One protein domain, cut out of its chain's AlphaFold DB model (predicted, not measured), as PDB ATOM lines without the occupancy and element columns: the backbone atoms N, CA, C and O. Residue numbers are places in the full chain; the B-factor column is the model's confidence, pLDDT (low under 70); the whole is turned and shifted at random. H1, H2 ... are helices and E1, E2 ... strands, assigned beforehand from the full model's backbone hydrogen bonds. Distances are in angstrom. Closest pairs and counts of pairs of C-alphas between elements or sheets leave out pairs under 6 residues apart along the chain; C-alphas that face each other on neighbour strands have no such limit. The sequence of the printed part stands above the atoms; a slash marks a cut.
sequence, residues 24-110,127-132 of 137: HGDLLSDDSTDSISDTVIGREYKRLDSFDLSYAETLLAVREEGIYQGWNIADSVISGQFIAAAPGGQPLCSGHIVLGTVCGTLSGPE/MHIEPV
ATOM      1  N   HIS A  24     183.868 183.939 142.047       87.69
ATOM      2  CA  HIS A  24     184.028 185.103 141.166       87.69
ATOM      3  C   HIS A  24     184.058 184.668 139.714       87.69
ATOM      4  O   HIS A  24     184.991 183.982 139.290       87.69
ATOM      5  N   GLY A  25     183.046 185.081 138.953       89.75
ATOM      6  CA  GLY A  25     182.922 184.661 137.566       89.75
ATOM      7  C   GLY A  25     182.932 183.137 137.466       89.75
ATOM      8  O   GLY A  25     182.091 182.471 138.067       89.75
ATOM      9  N   ASP A  26     183.920 182.606 136.752       92.94
ATOM     10  CA  ASP A  26     184.083 181.170 136.520       92.94
ATOM     11  C   ASP A  26     184.928 180.474 137.603       92.94
ATOM     12  O   ASP A  26     185.048 179.248 137.593       92.94
ATOM     13  N   LEU A  27     185.505 181.233 138.542       92.44
ATOM     14  CA  LEU A  27     186.398 180.745 139.589       92.44
ATOM     15  C   LEU A  27     185.643 180.472 140.896       92.44
ATOM     16  O   LEU A  27     184.901 181.321 141.395       92.44
ATOM     17  N   LEU A  28     185.897 179.306 141.487       92.12
ATOM     18  CA  LEU A  28     185.458 178.907 142.821       92.12
ATOM     19  C   LEU A  28     186.680 178.702 143.713       92.12
ATOM     20  O   LEU A  28     187.552 177.917 143.364       92.12
ATOM     21  N   SER A  29     186.741 179.353 144.869       89.38
ATOM     22  CA  SER A  29     187.733 179.046 145.899       89.38
ATOM     23  C   SER A  29     187.062 178.421 147.107       89.38
ATOM     24  O   SER A  29     186.030 178.894 147.578       89.38
ATOM     25  N   ASP A  30     187.674 177.350 147.595       82.19
ATOM     26  CA  ASP A  30     187.324 176.701 148.847       82.19
ATOM     27  C   ASP A  30     188.519 176.868 149.799       82.19
ATOM     28  O   ASP A  30     189.664 176.532 149.484       82.19
ATOM     29  N   ASP A  31     188.263 177.456 150.963       74.62
ATOM     30  CA  ASP A  31     189.241 177.672 152.034       74.62
ATOM     31  C   ASP A  31     189.674 176.381 152.740       74.62
ATOM     32  O   ASP A  31     190.605 176.405 153.545       74.62
ATOM     33  N   SER A  32     189.059 175.243 152.411       79.69
ATOM     34  CA  SER A  32     189.455 173.928 152.909       79.69
ATOM     35  C   SER A  32     190.416 173.159 151.995       79.69
ATOM     36  O   SER A  32     191.055 172.218 152.470       79.69
ATOM     37  N   THR A  33     190.551 173.531 150.715       78.56
ATOM     38  CA  THR A  33     191.283 172.721 149.715       78.56
ATOM     39  C   THR A  33     192.563 173.362 149.177       78.56
ATOM     40  O   THR A  33     193.224 172.776 148.316       78.56
ATOM     41  N   ASP A  34     192.963 174.537 149.679       86.94
ATOM     42  CA  ASP A  34     194.104 175.325 149.177       86.94
ATOM     43  C   ASP A  34     194.061 175.562 147.653       86.94
ATOM     44  O   ASP A  34     195.094 175.792 147.014       86.94
ATOM     45  N   SER A  35     192.876 175.467 147.045       89.88
ATOM     46  CA  SER A  35     192.702 175.502 145.598       89.88
ATOM     47  C   SER A  35     191.639 176.505 145.162       89.88
ATOM     48  O   SER A  35     190.750 176.917 145.912       89.88
ATOM     49  N   ILE A  36     191.785 176.927 143.913       92.31
ATOM     50  CA  ILE A  36     190.827 177.717 143.157       92.31
ATOM     51  C   ILE A  36     190.507 176.893 141.913       92.31
ATOM     52  O   ILE A  36     191.420 176.503 141.194       92.31
ATOM     53  N   SER A  37     189.243 176.610 141.647       93.62
ATOM     54  CA  SER A  37     188.797 175.825 140.500       93.62
ATOM     55  C   SER A  37     188.103 176.726 139.489       93.62
ATOM     56  O   SER A  37     187.154 177.427 139.823       93.62
ATOM     57  N   ASP A  38     188.540 176.676 138.236       93.31
ATOM     58  CA  ASP A  38     187.813 177.229 137.099       93.31
ATOM     59  C   ASP A  38     186.770 176.215 136.630       93.31
ATOM     60  O   ASP A  38     187.084 175.128 136.138       93.31
ATOM     61  N   THR A  39     185.509 176.579 136.810       94.38
ATOM     62  CA  THR A  39     184.348 175.729 136.542       94.38
ATOM     63  C   THR A  39     184.052 175.538 135.059       94.38
ATOM     64  O   THR A  39     183.338 174.599 134.704       94.38
ATOM     65  N   VAL A  40     184.600 176.388 134.188       94.06
ATOM     66  CA  VAL A  40     184.346 176.344 132.746       94.06
ATOM     67  C   VAL A  40     185.360 175.449 132.051       94.06
ATOM     68  O   VAL A  40     184.971 174.590 131.258       94.06
ATOM     69  N   ILE A  41     186.651 175.619 132.344       91.62
ATOM     70  CA  ILE A  41     187.714 174.822 131.703       91.62
ATOM     71  C   ILE A  41     188.188 173.640 132.557       91.62
ATOM     72  O   ILE A  41     188.972 172.826 132.072       91.62
ATOM     73  N   GLY A  42     187.732 173.532 133.808       91.88
ATOM     74  CA  GLY A  42     188.090 172.441 134.719       91.88
ATOM     75  C   GLY A  42     189.535 172.497 135.224       91.88
ATOM     76  O   GLY A  42     190.091 171.473 135.620       91.88
ATOM     77  N   ARG A  43     190.175 173.670 135.170       92.19
ATOM     78  CA  ARG A  43     191.544 173.874 135.659       92.19
ATOM     79  C   ARG A  43     191.514 174.234 137.137       92.19
ATOM     80  O   ARG A  43     190.655 174.994 137.564       92.19
ATOM     81  N   GLU A  44     192.477 173.736 137.902       92.81
ATOM     82  CA  GLU A  44     192.682 174.178 139.283       92.81
ATOM     83  C   GLU A  44     193.887 175.118 139.379       92.81
ATOM     84  O   GLU A  44     194.764 175.139 138.524       92.81
ATOM     85  N   TYR A  45     193.948 175.915 140.428       91.25
ATOM     86  CA  TYR A  45     195.063 176.792 140.747       91.25
ATOM     87  C   TYR A  45     195.301 176.707 142.247       91.25
ATOM     88  O   TYR A  45     194.373 176.444 143.010       91.25
ATOM     89  N   LYS A  46     196.535 176.930 142.694       89.88
ATOM     90  CA  LYS A  46     196.811 177.097 144.120       89.88
ATOM     91  C   LYS A  46     196.394 178.483 144.592       89.88
ATOM     92  O   LYS A  46     196.670 179.470 143.909       89.88
ATOM     93  N   ARG A  47     195.775 178.555 145.775       86.31
ATOM     94  CA  ARG A  47     195.495 179.843 146.420       86.31
ATOM     95  C   ARG A  47     196.791 180.589 146.714       86.31
ATOM     96  O   ARG A  47     197.794 179.966 147.068       86.31
ATOM     97  N   LEU A  48     196.756 181.913 146.608       77.50
ATOM     98  CA  LEU A  48     197.949 182.761 146.713       77.50
ATOM     99  C   LEU A  48     198.523 182.828 148.130       77.50
ATOM    100  O   LEU A  48     199.708 183.090 148.296       77.50
ATOM    101  N   ASP A  49     197.687 182.561 149.128       80.25
ATOM    102  CA  ASP A  49     198.029 182.519 150.549       80.25
ATOM    103  C   ASP A  49     198.372 181.107 151.055       80.25
ATOM    104  O   ASP A  49     198.819 180.951 152.190       80.25
ATOM    105  N   SER A  50     198.185 180.072 150.226       84.00
ATOM    106  CA  SER A  50     198.381 178.669 150.628       84.00
ATOM    107  C   SER A  50     199.834 178.194 150.605       84.00
ATOM    108  O   SER A  50     200.126 177.068 151.014       84.00
ATOM    109  N   PHE A  51     200.765 179.020 150.123       78.19
ATOM    110  CA  PHE A  51     202.182 178.680 150.097       78.19
ATOM    111  C   PHE A  51     203.068 179.902 150.356       78.19
ATOM    112  O   PHE A  51     202.918 180.946 149.732       78.19
ATOM    113  N   ASP A  52     204.034 179.734 151.259       82.06
ATOM    114  CA  ASP A  52     205.085 180.711 151.556       82.06
ATOM    115  C   ASP A  52     206.414 180.164 151.024       82.06
ATOM    116  O   ASP A  52     207.201 179.557 151.751       82.06
ATOM    117  N   LEU A  53     206.591 180.255 149.702       82.56
ATOM    118  CA  LEU A  53     207.777 179.765 148.999       82.56
ATOM    119  C   LEU A  53     208.381 180.885 148.153       82.56
ATOM    120  O   LEU A  53     207.688 181.552 147.383       82.56
ATOM    121  N   SER A  54     209.700 181.046 148.225       84.62
ATOM    122  CA  SER A  54     210.450 181.817 147.234       84.62
ATOM    123  C   SER A  54     210.416 181.132 145.866       84.62
ATOM    124  O   SER A  54     210.215 179.926 145.771       84.62
ATOM    125  N   TYR A  55     210.731 181.860 144.790       80.94
ATOM    126  CA  TYR A  55     210.801 181.283 143.439       80.94
ATOM    127  C   TYR A  55     211.661 180.010 143.356       80.94
ATOM    128  O   TYR A  55     211.276 179.027 142.724       80.94
ATOM    129  N   ALA A  56     212.830 180.011 144.005       86.50
ATOM    130  CA  ALA A  56     213.714 178.851 144.009       86.50
ATOM    131  C   ALA A  56     213.080 177.659 144.746       86.50
ATOM    132  O   ALA A  56     213.183 176.526 144.281       86.50
ATOM    133  N   GLU A  57     212.393 177.910 145.859       88.50
ATOM    134  CA  GLU A  57     211.658 176.881 146.596       88.50
ATOM    135  C   GLU A  57     210.445 176.386 145.809       88.50
ATOM    136  O   GLU A  57     210.204 175.185 145.782       88.50
ATOM    137  N   THR A  58     209.746 177.259 145.082       87.31
ATOM    138  CA  THR A  58     208.666 176.876 144.168       87.31
ATOM    139  C   THR A  58     209.174 175.927 143.090       87.31
ATOM    140  O   THR A  58     208.576 174.876 142.880       87.31
ATOM    141  N   LEU A  59     210.310 176.234 142.454       88.25
ATOM    142  CA  LEU A  59     210.933 175.340 141.471       88.25
ATOM    143  C   LEU A  59     211.274 173.967 142.072       88.25
ATOM    144  O   LEU A  59     211.110 172.941 141.412       88.25
ATOM    145  N   LEU A  60     211.735 173.935 143.326       93.06
ATOM    146  CA  LEU A  60     211.997 172.689 144.047       93.06
ATOM    147  C   LEU A  60     210.717 171.964 144.476       93.06
ATOM    148  O   LEU A  60     210.737 170.743 144.604       93.06
ATOM    149  N   ALA A  61     209.626 172.689 144.702       90.62
ATOM    150  CA  ALA A  61     208.354 172.136 145.133       90.62
ATOM    151  C   ALA A  61     207.564 171.507 143.978       90.62
ATOM    152  O   ALA A  61     206.875 170.521 144.209       90.62
ATOM    153  N   VAL A  62     207.679 172.032 142.752       92.62
ATOM    154  CA  VAL A  62     206.936 171.528 141.574       92.62
ATOM    155  C   VAL A  62     207.652 170.415 140.801       92.62
ATOM    156  O   VAL A  62     207.042 169.737 139.975       92.62
ATOM    157  N   ARG A  63     208.956 170.207 141.033       93.06
ATOM    158  CA  ARG A  63     209.726 169.144 140.360       93.06
ATOM    159  C   ARG A  63     209.298 167.742 140.827       93.06
ATOM    160  O   ARG A  63     208.530 167.584 141.774       93.06
ATOM    161  N   GLU A  64     209.848 166.713 140.187       94.31
ATOM    162  CA  GLU A  64     209.678 165.320 140.620       94.31
ATOM    163  C   GLU A  64     210.071 165.142 142.101       94.31
ATOM    164  O   GLU A  64     211.082 165.687 142.543       94.31
ATOM    165  N   GLU A  65     209.248 164.419 142.867       94.25
ATOM    166  CA  GLU A  65     209.366 164.247 144.331       94.25
ATOM    167  C   GLU A  65     209.134 165.520 145.176       94.25
ATOM    168  O   GLU A  65     209.277 165.489 146.400       94.25
ATOM    169  N   GLY A  66     208.773 166.649 144.559       92.38
ATOM    170  CA  GLY A  66     208.402 167.874 145.265       92.38
ATOM    171  C   GLY A  66     207.005 167.810 145.900       92.38
ATOM    172  O   GLY A  66     206.158 167.007 145.513       92.38
ATOM    173  N   ILE A  67     206.736 168.690 146.874       91.69
ATOM    174  CA  ILE A  67     205.442 168.742 147.591       91.69
ATOM    175  C   ILE A  67     204.251 169.127 146.697       91.69
ATOM    176  O   ILE A  67     203.106 168.849 147.042       91.69
ATOM    177  N   TYR A  68     204.525 169.739 145.547       90.75
ATOM    178  CA  TYR A  68     203.572 170.058 144.490       90.75
ATOM    179  C   TYR A  68     203.930 169.314 143.198       90.75
ATOM    180  O   TYR A  68     203.745 169.835 142.100       90.75
ATOM    181  N   GLN A  69     204.454 168.091 143.303       91.38
ATOM    182  CA  GLN A  69     204.647 167.235 142.136       91.38
ATOM    183  C   GLN A  69     203.328 167.095 141.359       91.38
ATOM    184  O   GLN A  69     202.272 166.836 141.936       91.38
ATOM    185  N   GLY A  70     203.397 167.262 140.037       89.12
ATOM    186  CA  GLY A  70     202.210 167.275 139.178       89.12
ATOM    187  C   GLY A  70     201.553 168.649 139.054       89.12
ATOM    188  O   GLY A  70     200.512 168.755 138.412       89.12
ATOM    189  N   TRP A  71     202.165 169.693 139.612       91.12
ATOM    190  CA  TRP A  71     201.818 171.090 139.376       91.12
ATOM    191  C   TRP A  71     202.916 171.799 138.569       91.12
ATOM    192  O   TRP A  71     204.052 171.336 138.513       91.12
ATOM    193  N   ASN A  72     202.590 172.936 137.953       87.75
ATOM    194  CA  ASN A  72     203.510 173.787 137.200       87.75
ATOM    195  C   ASN A  72     203.317 175.249 137.574       87.75
ATOM    196  O   ASN A  72     202.227 175.665 137.957       87.75
ATOM    197  N   ILE A  73     204.362 176.046 137.371       87.56
ATOM    198  CA  ILE A  73     204.248 177.503 137.396       87.56
ATOM    199  C   ILE A  73     203.464 177.940 136.156       87.56
ATOM    200  O   ILE A  73     203.852 177.603 135.036       87.56
ATOM    201  N   ALA A  74     202.391 178.699 136.368       86.56
ATOM    202  CA  ALA A  74     201.560 179.245 135.309       86.56
ATOM    203  C   ALA A  74     202.387 180.142 134.382       86.56
ATOM    204  O   ALA A  74     203.102 181.046 134.827       86.56
ATOM    205  N   ASP A  75     202.256 179.922 133.078       83.56
ATOM    206  CA  ASP A  75     202.813 180.824 132.080       83.56
ATOM    207  C   ASP A  75     201.898 182.042 131.843       83.56
ATOM    208  O   ASP A  75     200.877 182.249 132.511       83.56
ATOM    209  N   SER A  76     202.260 182.881 130.871       77.38
ATOM    210  CA  SER A  76     201.474 184.065 130.519       77.38
ATOM    211  C   SER A  76     200.084 183.744 129.958       77.38
ATOM    212  O   SER A  76     199.164 184.540 130.137       77.38
ATOM    213  N   VAL A  77     199.923 182.617 129.258       83.56
ATOM    214  CA  VAL A  77     198.640 182.206 128.672       83.56
ATOM    215  C   VAL A  77     197.692 181.779 129.783       83.56
ATOM    216  O   VAL A  77     196.568 182.273 129.846       83.56
ATOM    217  N   ILE A  78     198.161 180.923 130.687       86.44
ATOM    218  CA  ILE A  78     197.387 180.454 131.839       86.44
ATOM    219  C   ILE A  78     197.046 181.606 132.778       86.44
ATOM    220  O   ILE A  78     195.900 181.739 133.198       86.44
ATOM    221  N   SER A  79     198.010 182.485 133.060       83.50
ATOM    222  CA  SER A  79     197.747 183.676 133.874       83.50
ATOM    223  C   SER A  79     196.660 184.551 133.236       83.50
ATOM    224  O   SER A  79     195.778 185.053 133.927       83.50
ATOM    225  N   GLY A  80     196.669 184.686 131.905       81.75
ATOM    226  CA  GLY A  80     195.614 185.378 131.165       81.75
ATOM    227  C   GLY A  80     194.248 184.692 131.264       81.75
ATOM    228  O   GLY A  80     193.240 185.384 131.395       81.75
ATOM    229  N   GLN A  81     194.204 183.356 131.239       86.88
ATOM    230  CA  GLN A  81     192.972 182.578 131.429       86.88
ATOM    231  C   GLN A  81     192.391 182.789 132.828       86.88
ATOM    232  O   GLN A  81     191.214 183.113 132.934       86.88
ATOM    233  N   PHE A  82     193.215 182.712 133.877       87.81
ATOM    234  CA  PHE A  82     192.790 182.984 135.252       87.81
ATOM    235  C   PHE A  82     192.198 184.396 135.401       87.81
ATOM    236  O   PHE A  82     191.102 184.571 135.931       87.81
ATOM    237  N   ILE A  83     192.887 185.413 134.869       84.12
ATOM    238  CA  ILE A  83     192.419 186.808 134.919       84.12
ATOM    239  C   ILE A  83     191.104 186.987 134.147       84.12
ATOM    240  O   ILE A  83     190.251 187.759 134.578       84.12
ATOM    241  N   ALA A  84     190.931 186.302 133.014       86.31
ATOM    242  CA  ALA A  84     189.698 186.352 132.230       86.31
ATOM    243  C   ALA A  84     188.546 185.569 132.882       86.31
ATOM    244  O   ALA A  84     187.395 185.948 132.693       86.31
ATOM    245  N   ALA A  85     188.839 184.524 133.658       89.88
ATOM    246  CA  ALA A  85     187.853 183.725 134.382       89.88
ATOM    247  C   ALA A  85     187.216 184.500 135.549       89.88
ATOM    248  O   ALA A  85     186.014 184.379 135.778       89.88
ATOM    249  N   ALA A  86     187.980 185.359 136.232       86.94
ATOM    250  CA  ALA A  86     187.489 186.156 137.361       86.94
ATOM    251  C   ALA A  86     186.237 187.023 137.055       86.94
ATOM    252  O   ALA A  86     185.318 187.033 137.871       86.94
ATOM    253  N   PRO A  87     186.120 187.716 135.902       85.62
ATOM    254  CA  PRO A  87     184.887 188.399 135.484       85.62
ATOM    255  C   PRO A  87     183.876 187.509 134.723       85.62
ATOM    256  O   PRO A  87     182.955 188.042 134.104       85.62
ATOM    257  N   GLY A  88     184.033 186.181 134.708       86.00
ATOM    258  CA  GLY A  88     183.134 185.253 133.998       86.00
ATOM    259  C   GLY A  88     183.505 185.038 132.528       86.00
ATOM    260  O   GLY A  88     182.661 185.132 131.633       86.00
ATOM    261  N   GLY A  89     184.798 184.865 132.256       79.81
ATOM    262  CA  GLY A  89     185.324 184.475 130.944       79.81
ATOM    263  C   GLY A  89     185.471 185.616 129.934       79.81
ATOM    264  O   GLY A  89     185.886 185.386 128.796       79.81
ATOM    265  N   GLN A  90     185.145 186.856 130.311       78.06
ATOM    266  CA  GLN A  90     185.338 188.030 129.460       78.06
ATOM    267  C   GLN A  90     186.710 188.659 129.734       78.06
ATOM    268  O   GLN A  90     186.935 189.197 130.819       78.06
ATOM    269  N   PRO A  91     187.647 188.639 128.771       72.06
ATOM    270  CA  PRO A  91     188.962 189.201 129.006       72.06
ATOM    271  C   PRO A  91     188.845 190.722 129.170       72.06
ATOM    272  O   PRO A  91     188.278 191.415 128.325       72.06
ATOM    273  N   LEU A  92     189.410 191.252 130.258       75.06
ATOM    274  CA  LEU A  92     189.360 192.689 130.553       75.06
ATOM    275  C   LEU A  92     190.141 193.524 129.512       75.06
ATOM    276  O   LEU A  92     189.825 194.682 129.250       75.06
ATOM    277  N   CYS A  93     191.121 192.901 128.849       75.62
ATOM    278  CA  CYS A  93     191.814 193.435 127.680       75.62
ATOM    279  C   CYS A  93     191.612 192.542 126.456       75.62
ATOM    280  O   CYS A  93     191.658 191.320 126.550       75.62
ATOM    281  N   SER A  94     191.534 193.155 125.278       74.06
ATOM    282  CA  SER A  94     191.624 192.448 123.999       74.06
ATOM    283  C   SER A  94     192.782 192.992 123.156       74.06
ATOM    284  O   SER A  94     193.129 194.170 123.236       74.06
ATOM    285  N   GLY A  95     193.393 192.128 122.340       75.12
ATOM    286  CA  GLY A  95     194.461 192.508 121.409       75.12
ATOM    287  C   GLY A  95     195.873 192.523 122.008       75.12
ATOM    288  O   GLY A  95     196.168 191.826 122.974       75.12
ATOM    289  N   HIS A  96     196.780 193.274 121.375       73.25
ATOM    290  CA  HIS A  96     198.188 193.354 121.775       73.25
ATOM    291  C   HIS A  96     198.361 194.284 122.984       73.25
ATOM    292  O   HIS A  96     198.279 195.508 122.857       73.25
ATOM    293  N   ILE A  97     198.640 193.704 124.148       66.94
ATOM    294  CA  ILE A  97     198.826 194.431 125.406       66.94
ATOM    295  C   ILE A  97     200.309 194.784 125.562       66.94
ATOM    296  O   ILE A  97     201.179 193.917 125.521       66.94
ATOM    297  N   VAL A  98     200.605 196.073 125.725       75.31
ATOM    298  CA  VAL A  98     201.956 196.550 126.048       75.31
ATOM    299  C   VAL A  98     202.216 196.328 127.541       75.31
ATOM    300  O   VAL A  98     201.310 196.467 128.360       75.31
ATOM    301  N   LEU A  99     203.453 195.985 127.908       70.56
ATOM    302  CA  LEU A  99     203.849 195.841 129.310       70.56
ATOM    303  C   LEU A  99     203.476 197.107 130.109       70.56
ATOM    304  O   LEU A  99     203.838 198.215 129.715       70.56
ATOM    305  N   GLY A 100     202.763 196.934 131.225       67.94
ATOM    306  CA  GLY A 100     202.302 198.033 132.084       67.94
ATOM    307  C   GLY A 100     200.924 198.607 131.730       67.94
ATOM    308  O   GLY A 100     200.441 199.485 132.442       67.94
ATOM    309  N   THR A 101     200.263 198.121 130.675       75.44
ATOM    310  CA  THR A 101     198.867 198.481 130.398       75.44
ATOM    311  C   THR A 101     197.950 197.932 131.490       75.44
ATOM    312  O   THR A 101     197.923 196.730 131.748       75.44
ATOM    313  N   VAL A 102     197.158 198.813 132.107       78.00
ATOM    314  CA  VAL A 102     196.098 198.431 133.046       78.00
ATOM    315  C   VAL A 102     194.871 198.018 132.246       78.00
ATOM    316  O   VAL A 102     194.296 198.825 131.518       78.00
ATOM    317  N   CYS A 103     194.469 196.761 132.392       72.62
ATOM    318  CA  CYS A 103     193.391 196.163 131.613       72.62
ATOM    319  C   CYS A 103     191.990 196.407 132.171       72.62
ATOM    320  O   CYS A 103     191.061 195.735 131.768       72.62
ATOM    321  N   GLY A 104     191.822 197.369 133.072       74.56
ATOM    322  CA  GLY A 104     190.598 197.563 133.843       74.56
ATOM    323  C   GLY A 104     190.804 197.187 135.305       74.56
ATOM    324  O   GLY A 104     191.928 196.953 135.753       74.56
ATOM    325  N   THR A 105     189.714 197.175 136.062       72.06
ATOM    326  CA  THR A 105     189.719 196.870 137.494       72.06
ATOM    327  C   THR A 105     188.505 196.007 137.793       72.06
ATOM    328  O   THR A 105     187.397 196.348 137.378       72.06
ATOM    329  N   LEU A 106     188.714 194.894 138.493       71.69
ATOM    330  CA  LEU A 106     187.619 194.151 139.106       71.69
ATOM    331  C   LEU A 106     187.180 194.948 140.333       71.69
ATOM    332  O   LEU A 106     187.982 195.233 141.218       71.69
ATOM    333  N   SER A 107     185.936 195.413 140.335       71.06
ATOM    334  CA  SER A 107     185.394 196.236 141.415       71.06
ATOM    335  C   SER A 107     183.896 196.012 141.527       71.06
ATOM    336  O   SER A 107     183.229 195.875 140.503       71.06
ATOM    337  N   GLY A 108     183.362 196.039 142.744       71.19
ATOM    338  CA  GLY A 108     181.933 195.878 142.997       71.19
ATOM    339  C   GLY A 108     181.670 194.962 144.188       71.19
ATOM    340  O   GLY A 108     182.614 194.491 144.809       71.19
ATOM    341  N   PRO A 109     180.397 194.696 144.520       69.69
ATOM    342  CA  PRO A 109     180.044 193.767 145.598       69.69
ATOM    343  C   PRO A 109     180.437 192.316 145.285       69.69
ATOM    344  O   PRO A 109     180.457 191.481 146.179       69.69
ATOM    345  N   GLU A 110     180.715 192.027 144.014       70.06
ATOM    346  CA  GLU A 110     181.117 190.723 143.496       70.06
ATOM    347  C   GLU A 110     182.627 190.497 143.582       70.06
ATOM    348  O   GLU A 110     183.075 189.477 143.094       70.06
ATOM    349  N   MET A 127     203.347 184.645 141.695       48.50
ATOM    350  CA  MET A 127     203.564 183.412 140.949       48.50
ATOM    351  C   MET A 127     202.371 182.493 141.158       48.50
ATOM    352  O   MET A 127     202.109 182.062 142.274       48.50
ATOM    353  N   HIS A 128     201.630 182.217 140.092       63.59
ATOM    354  CA  HIS A 128     200.507 181.287 140.128       63.59
ATOM    355  C   HIS A 128     200.998 179.880 139.779       63.59
ATOM    356  O   HIS A 128     201.886 179.725 138.939       63.59
ATOM    357  N   ILE A 129     200.444 178.862 140.436       61.81
ATOM    358  CA  ILE A 129     200.773 177.453 140.199       61.81
ATOM    359  C   ILE A 129     199.471 176.715 139.865       61.81
ATOM    360  O   ILE A 129     198.454 176.921 140.526       61.81
ATOM    361  N   GLU A 130     199.499 175.858 138.853       78.12
ATOM    362  CA  GLU A 130     198.359 175.094 138.323       78.12
ATOM    363  C   GLU A 130     198.695 173.592 138.243       78.12
ATOM    364  O   GLU A 130     199.876 173.252 138.152       78.12
ATOM    365  N   PRO A 131     197.727 172.663 138.234       63.94
ATOM    366  CA  PRO A 131     198.007 171.264 137.991       63.94
ATOM    367  C   PRO A 131     198.421 171.066 136.530       63.94
ATOM    368  O   PRO A 131     197.939 171.730 135.605       63.94
ATOM    369  N   VAL A 132     199.290 170.088 136.300       69.44
ATOM    370  CA  VAL A 132     199.586 169.574 134.967       69.44
ATOM    371  C   VAL A 132     198.299 168.980 134.408       69.44
ATOM    372  O   VAL A 132     197.818 167.948 134.874       69.44
TER     373      VAL A 132
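AT A GLANCE: This is residues 24 to 110 and 127 to 132 of the 137 residues of an uncharacterized protein of Oceanicoccus sagamiensis (UniProt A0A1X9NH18). Little regular structure is here: a small sheet, E1 E2 E3, with short strands E5 and E4 beside E3, H1 beyond E4, H2 across one sheet face, and unnamed residues 86 to 110, of which 95 to 100 stick out. The 93 printed residues, under half in named elements, run E1 E2 E3 H1 E4 H2 E5, mixed in class, both sheets antiparallel. They are compact, radius of gyration of the C-alphas 14.3 A, spanning 39 by 31 by 22 A.

IN THESE COORDINATES: Find C-alpha 27 at (186.398, 180.745, 139.589), where E1, residues 27 to 30, begins. Next come E2, 35 to 38; E3, 44 to 46; H1, 55 to 62, 10.7 A; E4, 71 to 73; H2, 76 to 85, 14.2 A. E5, 129 to 131, ends at (198.007, 171.264, 137.991).

HOW THE PARTS SIT: E1 E2 E3 is a meander, successive antiparallel neighbours in two hairpins; within hydrogen-bond range find N 28 and O 37, 2.8 A, and N 36 and O 45, 2.8 A. Antiparallel E4 and E5 have N 72 and O 130 at 2.7 A. The closest C-alphas of E3 and E5, Tyr 45 and Glu 130, are 4.4 A apart. H2 is on E1 E2 E3, two layers, height 10.9 A. H1 and H2 have every O i to N i+4 pair within range.

THE WHOLE: Residues 111 to 126 are cut out, leaving 23.7 A between C-alphas 110 and 127. Of links printed whole, none is long. pLDDT is under 70 at 97, 100, 109, 127 to 129 and 131 to 132.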